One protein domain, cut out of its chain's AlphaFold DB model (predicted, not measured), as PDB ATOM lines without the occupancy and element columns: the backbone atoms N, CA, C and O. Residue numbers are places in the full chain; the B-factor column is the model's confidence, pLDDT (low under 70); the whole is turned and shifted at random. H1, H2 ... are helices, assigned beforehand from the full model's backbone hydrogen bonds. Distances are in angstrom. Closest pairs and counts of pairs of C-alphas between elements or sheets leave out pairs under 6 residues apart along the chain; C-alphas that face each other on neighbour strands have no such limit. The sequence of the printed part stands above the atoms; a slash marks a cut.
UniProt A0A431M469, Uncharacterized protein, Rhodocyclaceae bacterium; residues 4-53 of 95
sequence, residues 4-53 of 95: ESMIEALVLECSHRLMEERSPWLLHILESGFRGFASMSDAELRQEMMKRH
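Overview. This is residues 4 to 53 of the 95 residues of an uncharacterized protein of Rhodocyclaceae bacterium (UniProt A0A431M469). One long helix, H1, runs along the longest axis, and three shorter helices, H2, H3 and H4, make an arc over one side of it. From the far end of H1 the chain folds back through H2 and H3 to its first half, where H4 lies beside it at a modest angle; H2 and H4 stay apart. The 50 printed residues hold four named helices, in the order H1, H2, H3, H4, and no named strand: the class is all helix. The whole is compact, with a radius of gyration of the C-alphas of 10.1 A and spans of 27 by 22 by 16 A.

Along the chain. Find C-alpha 4 at (577.288, 579.131, 422.341); from there H1 runs to residue 17, 20.1 A long. H2, residues 24 to 32, begins at C-alpha 24 at (564.079, 566.971, 437.416) and is 12.3 A long. Next comes H3, residues 35 to 39, 6.4 A long. H4, residues 42 to 51, is 14.3 A long and ends at C-alpha 51 at (577.546, 570.322, 438.358).

Arrangement. Start at H1, whose residues 6 to 10 alone touch H4; the closest C-alphas are those of Met 6 and Leu 45, 6.6 A apart. H1 and H4 run the same way at a shallow tilt of 33 degrees, only just short of steep. With residues 7 to 10 alone H1 only just touches H3, with 3 pairs of C-alphas within 8 A, the closest those of Ile 7 and Phe 37 at 6.1 A. H1 and H2 are close but not clearly touching, the closest C-alphas being those of Cys 14 and Leu 26 at 6.5 A, and run opposite ways at a steep tilt of 64 degrees. In H1, H2, H3 and H4 every O i to N i+4 pair is within hydrogen-bond range.

Size, cuts and confidence. Look for the two C-alphas farthest apart at Met 19 and Ala 43, 27.7 A from each other. The printed part has no cut; the links H2 to H3 and H3 to H4 are tight, H1 to H2 is short, and none is long. The mean pLDDT of the printed part is 85.1, and residue 22 alone is under 70.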
ATOM      1  N   GLU A   4     577.907 580.089 423.262       90.50
ATOM      2  CA  GLU A   4     577.288 579.131 422.341       90.50
ATOM      3  C   GLU A   4     577.797 577.709 422.582       90.50
ATOM      4  O   GLU A   4     576.988 576.811 422.786       90.50
ATOM      5  N   SER A   5     579.112 577.514 422.728       89.56
ATOM      6  CA  SER A   5     579.671 576.196 423.040       89.56
ATOM      7  C   SER A   5     579.226 575.653 424.405       89.56
ATOM      8  O   SER A   5     579.144 574.439 424.574       89.56
ATOM      9  N   MET A   6     578.946 576.511 425.398       90.12
ATOM     10  CA  MET A   6     578.376 576.068 426.687       90.12
ATOM     11  C   MET A   6     576.959 575.542 426.514       90.12
ATOM     12  O   MET A   6     576.627 574.488 427.051       90.12
ATOM     13  N   ILE A   7     576.148 576.248 425.730       89.44
ATOM     14  CA  ILE A   7     574.781 575.831 425.429       89.44
ATOM     15  C   ILE A   7     574.799 574.524 424.631       89.44
ATOM     16  O   ILE A   7     574.116 573.583 425.019       89.44
ATOM     17  N   GLU A   8     575.616 574.419 423.583       90.19
ATOM     18  CA  GLU A   8     575.758 573.191 422.788       90.19
ATOM     19  C   GLU A   8     576.150 571.986 423.649       90.19
ATOM     20  O   GLU A   8     575.538 570.923 423.546       90.19
ATOM     21  N   ALA A   9     577.130 572.150 424.543       89.69
ATOM     22  CA  ALA A   9     577.566 571.075 425.428       89.69
ATOM     23  C   ALA A   9     576.460 570.632 426.402       89.69
ATOM     24  O   ALA A   9     576.301 569.438 426.652       89.69
ATOM     25  N   LEU A  10     575.676 571.577 426.926       89.25
ATOM     26  CA  LEU A  10     574.540 571.281 427.803       89.25
ATOM     27  C   LEU A  10     573.396 570.588 427.050       89.25
ATOM     28  O   LEU A  10     572.796 569.658 427.583       89.25
ATOM     29  N   VAL A  11     573.118 570.994 425.809       89.50
ATOM     30  CA  VAL A  11     572.122 570.347 424.938       89.50
ATOM     31  C   VAL A  11     572.530 568.910 424.614       89.50
ATOM     32  O   VAL A  11     571.696 568.002 424.676       89.50
ATOM     33  N   LEU A  12     573.809 568.687 424.303       87.62
ATOM     34  CA  LEU A  12     574.343 567.353 424.045       87.62
ATOM     35  C   LEU A  12     574.205 566.452 425.281       87.62
ATOM     36  O   LEU A  12     573.697 565.340 425.171       87.62
ATOM     37  N   GLU A  13     574.577 566.953 426.463       88.19
ATOM     38  CA  GLU A  13     574.423 566.217 427.725       88.19
ATOM     39  C   GLU A  13     572.959 565.866 427.999       88.19
ATOM     40  O   GLU A  13     572.646 564.738 428.382       88.19
ATOM     41  N   CYS A  14     572.039 566.812 427.777       86.94
ATOM     42  CA  CYS A  14     570.617 566.513 427.885       86.94
ATOM     43  C   CYS A  14     570.212 565.379 426.943       86.94
ATOM     44  O   CYS A  14     569.495 564.474 427.356       86.94
ATOM     45  N   SER A  15     570.686 565.419 425.699       83.50
ATOM     46  CA  SER A  15     570.352 564.423 424.680       83.50
ATOM     47  C   SER A  15     570.846 563.026 425.059       83.50
ATOM     48  O   SER A  15     570.098 562.066 424.899       83.50
ATOM     49  N   HIS A  16     572.051 562.913 425.627       84.81
ATOM     50  CA  HIS A  16     572.561 561.644 426.154       84.81
ATOM     51  C   HIS A  16     571.697 561.122 427.307       84.81
ATOM     52  O   HIS A  16     571.250 559.978 427.287       84.81
ATOM     53  N   ARG A  17     571.384 561.978 428.287       82.06
ATOM     54  CA  ARG A  17     570.650 561.536 429.477       82.06
ATOM     55  C   ARG A  17     569.175 561.250 429.248       82.06
ATOM     56  O   ARG A  17     568.601 560.487 430.019       82.06
ATOM     57  N   LEU A  18     568.554 561.818 428.212       81.06
ATOM     58  CA  LEU A  18     567.143 561.555 427.895       81.06
ATOM     59  C   LEU A  18     566.842 560.062 427.702       81.06
ATOM     60  O   LEU A  18     565.713 559.640 427.945       81.06
ATOM     61  N   MET A  19     567.843 559.275 427.307       72.19
ATOM     62  CA  MET A  19     567.719 557.831 427.111       72.19
ATOM     63  C   MET A  19     568.007 557.017 428.383       72.19
ATOM     64  O   MET A  19     567.611 555.857 428.457       72.19
ATOM     65  N   GLU A  20     568.665 557.607 429.383       79.62
ATOM     66  CA  GLU A  20     569.237 556.887 430.529       79.62
ATOM     67  C   GLU A  20     568.534 557.207 431.855       79.62
ATOM     68  O   GLU A  20     568.352 556.323 432.692       79.62
ATOM     69  N   GLU A  21     568.116 558.457 432.067       79.94
ATOM     70  CA  GLU A  21     567.623 558.901 433.369       79.94
ATOM     71  C   GLU A  21     566.609 560.045 433.256       79.94
ATOM     72  O   GLU A  21     566.820 561.056 432.584       79.94
ATOM     73  N   ARG A  22     565.505 559.940 434.006       68.75
ATOM     74  CA  ARG A  22     564.547 561.039 434.175       68.75
ATOM     75  C   ARG A  22     564.946 561.895 435.372       68.75
ATOM     76  O   ARG A  22     564.507 561.641 436.490       68.75
ATOM     77  N   SER A  23     565.753 562.928 435.135       79.94
ATOM     78  CA  SER A  23     566.106 563.903 436.177       79.94
ATOM     79  C   SER A  23     565.162 565.119 436.173       79.94
ATOM     80  O   SER A  23     564.727 565.551 435.102       79.94
ATOM     81  N   PRO A  24     564.879 565.741 437.335       80.81
ATOM     82  CA  PRO A  24     564.079 566.971 437.416       80.81
ATOM     83  C   PRO A  24     564.618 568.118 436.553       80.81
ATOM     84  O   PRO A  24     563.856 568.918 436.021       80.81
ATOM     85  N   TRP A  25     565.937 568.175 436.373       82.31
ATOM     86  CA  TRP A  25     566.567 569.129 435.468       82.31
ATOM     87  C   TRP A  25     566.184 568.880 434.006       82.31
ATOM     88  O   TRP A  25     565.823 569.824 433.308       82.31
ATOM     89  N   LEU A  26     566.224 567.625 433.546       81.38
ATOM     90  CA  LEU A  26     565.816 567.272 432.182       81.38
ATOM     91  C   LEU A  26     564.339 567.560 431.961       81.38
ATOM     92  O   LEU A  26     563.988 568.097 430.919       81.38
ATOM     93  N   LEU A  27     563.492 567.266 432.949       81.88
ATOM     94  CA  LEU A  27     562.067 567.588 432.887       81.88
ATOM     95  C   LEU A  27     561.848 569.093 432.719       81.88
ATOM     96  O   LEU A  27     561.148 569.504 431.801       81.88
ATOM     97  N   HIS A  28     562.533 569.916 433.515       81.31
ATOM     98  CA  HIS A  28     562.453 571.370 433.389       81.31
ATOM     99  C   HIS A  28     562.907 571.882 432.006       81.31
ATOM    100  O   HIS A  28     562.285 572.782 431.436       81.31
ATOM    101  N   ILE A  29     563.972 571.296 431.443       82.75
ATOM    102  CA  ILE A  29     564.454 571.627 430.092       82.75
ATOM    103  C   ILE A  29     563.479 571.147 429.011       82.75
ATOM    104  O   ILE A  29     563.276 571.860 428.035       82.75
ATOM    105  N   LEU A  30     562.844 569.985 429.163       81.00
ATOM    106  CA  LEU A  30     561.821 569.507 428.228       81.00
ATOM    107  C   LEU A  30     560.567 570.394 428.253       81.00
ATOM    108  O   LEU A  30     560.019 570.696 427.198       81.00
ATOM    109  N   GLU A  31     560.146 570.849 429.436       82.00
ATOM    110  CA  GLU A  31     558.998 571.748 429.619       82.00
ATOM    111  C   GLU A  31     559.245 573.144 429.027       82.00
ATOM    112  O   GLU A  31     558.354 573.731 428.415       82.00
ATOM    113  N   SER A  32     560.463 573.671 429.181       81.06
ATOM    114  CA  SER A  32     560.837 575.022 428.725       81.06
ATOM    115  C   SER A  32     561.484 575.042 427.331       81.06
ATOM    116  O   SER A  32     561.780 576.108 426.780       81.06
ATOM    117  N   GLY A  33     561.757 573.863 426.770       78.62
ATOM    118  CA  GLY A  33     562.705 573.659 425.679       78.62
ATOM    119  C   GLY A  33     564.146 574.066 426.042       78.62
ATOM    120  O   GLY A  33     564.437 574.646 427.091       78.62
ATOM    121  N   PHE A  34     565.077 573.878 425.101       81.19
ATOM    122  CA  PHE A  34     566.469 574.340 425.251       81.19
ATOM    123  C   PHE A  34     566.621 575.872 425.328       81.19
ATOM    124  O   PHE A  34     567.708 576.381 425.607       81.19
ATOM    125  N   ARG A  35     565.521 576.621 425.160       80.44
ATOM    126  CA  ARG A  35     565.456 578.057 425.461       80.44
ATOM    127  C   ARG A  35     565.816 578.371 426.915       80.44
ATOM    128  O   ARG A  35     566.342 579.454 427.152       80.44
ATOM    129  N   GLY A  36     565.629 577.427 427.843       81.38
ATOM    130  CA  GLY A  36     566.055 577.578 429.237       81.38
ATOM    131  C   GLY A  36     567.549 577.896 429.384       81.38
ATOM    132  O   GLY A  36     567.917 578.752 430.185       81.38
ATOM    133  N   PHE A  37     568.420 577.308 428.552       87.44
ATOM    134  CA  PHE A  37     569.852 577.635 428.556       87.44
ATOM    135  C   PHE A  37     570.136 579.014 427.958       87.44
ATOM    136  O   PHE A  37     570.985 579.752 428.455       87.44
ATOM    137  N   ALA A  38     569.395 579.402 426.918       86.44
ATOM    138  CA  ALA A  38     569.546 580.713 426.297       86.44
ATOM    139  C   ALA A  38     569.153 581.868 427.237       86.44
ATOM    140  O   ALA A  38     569.684 582.966 427.074       86.44
ATOM    141  N   SER A  39     568.283 581.629 428.226       86.69
ATOM    142  CA  SER A  39     567.930 582.609 429.264       86.69
ATOM    143  C   SER A  39     568.904 582.677 430.446       86.69
ATOM    144  O   SER A  39     568.882 583.664 431.174       86.69
ATOM    145  N   MET A  40     569.763 581.672 430.640       89.88
ATOM    146  CA  MET A  40     570.739 581.656 431.739       89.88
ATOM    147  C   MET A  40     571.883 582.637 431.482       89.88
ATOM    148  O   MET A  40     572.367 582.768 430.357       89.88
ATOM    149  N   SER A  41     572.381 583.290 432.522       92.25
ATOM    150  CA  SER A  41     573.631 584.050 432.478       92.25
ATOM    151  C   SER A  41     574.842 583.138 432.242       92.25
ATOM    152  O   SER A  41     574.803 581.932 432.478       92.25
ATOM    153  N   ASP A  42     575.965 583.708 431.804       91.94
ATOM    154  CA  ASP A  42     577.205 582.944 431.604       91.94
ATOM    155  C   ASP A  42     577.715 582.283 432.897       91.94
ATOM    156  O   ASP A  42     578.355 581.233 432.847       91.94
ATOM    157  N   ALA A  43     577.430 582.880 434.060       91.94
ATOM    158  CA  ALA A  43     577.765 582.301 435.356       91.94
ATOM    159  C   ALA A  43     576.920 581.052 435.649       91.94
ATOM    160  O   ALA A  43     577.468 580.023 436.044       91.94
ATOM    161  N   GLU A  44     575.613 581.120 435.392       91.50
ATOM    162  CA  GLU A  44     574.695 579.988 435.548       91.50
ATOM    163  C   GLU A  44     575.043 578.854 434.581       91.50
ATOM    164  O   GLU A  44     575.132 577.705 435.002       91.50
ATOM    165  N   LEU A  45     575.360 579.166 433.318       89.56
ATOM    166  CA  LEU A  45     575.812 578.164 432.344       89.56
ATOM    167  C   LEU A  45     577.064 577.420 432.831       89.56
ATOM    168  O   LEU A  45     577.101 576.190 432.810       89.56
ATOM    169  N   ARG A  46     578.075 578.143 433.333       90.69
ATOM    170  CA  ARG A  46     579.293 577.527 433.892       90.69
ATOM    171  C   ARG A  46     578.997 576.671 435.118       90.69
ATOM    172  O   ARG A  46     579.588 575.605 435.272       90.69
ATOM    173  N   GLN A  47     578.093 577.122 435.984       89.94
ATOM    174  CA  GLN A  47     577.692 576.366 437.165       89.94
ATOM    175  C   GLN A  47     576.983 575.064 436.772       89.94
ATOM    176  O   GLN A  47     577.285 574.009 437.332       89.94
ATOM    177  N   GLU A  48     576.078 575.111 435.795       87.69
ATOM    178  CA  GLU A  48     575.377 573.927 435.301       87.69
ATOM    179  C   GLU A  48     576.328 572.940 434.611       87.69
ATOM    180  O   GLU A  48     576.201 571.729 434.812       87.69
ATOM    181  N   MET A  49     577.320 573.440 433.873       89.88
ATOM    182  CA  MET A  49     578.388 572.610 433.320       89.88
ATOM    183  C   MET A  49     579.221 571.933 434.414       89.88
ATOM    184  O   MET A  49     579.442 570.724 434.356       89.88
ATOM    185  N   MET A  50     579.635 572.680 435.443       88.12
ATOM    186  CA  MET A  50     580.439 572.152 436.549       88.12
ATOM    187  C   MET A  50     579.691 571.074 437.341       88.12
ATOM    188  O   MET A  50     580.261 570.020 437.612       88.12
ATOM    189  N   LYS A  51     578.407 571.300 437.661       87.25
ATOM    190  CA  LYS A  51     577.546 570.322 438.358       87.25
ATOM    191  C   LYS A  51     577.454 568.981 437.632       87.25
ATOM    192  O   LYS A  51     577.232 567.959 438.268       87.25
ATOM    193  N   ARG A  52     577.588 568.994 436.306       82.94
ATOM    194  CA  ARG A  52     577.477 567.809 435.443       82.94
ATOM    195  C   ARG A  52     578.826 567.314 434.950       82.94
ATOM    196  O   ARG A  52     578.875 566.467 434.070       82.94
ATOM    197  N   HIS A  53     579.916 567.854 435.495       83.81
ATOM    198  CA  HIS A  53     581.280 567.528 435.087       83.81
ATOM    199  C   HIS A  53     581.538 567.725 433.577       83.81
ATOM    200  O   HIS A  53     582.507 567.198 433.023       83.81
TER     201      HIS A  53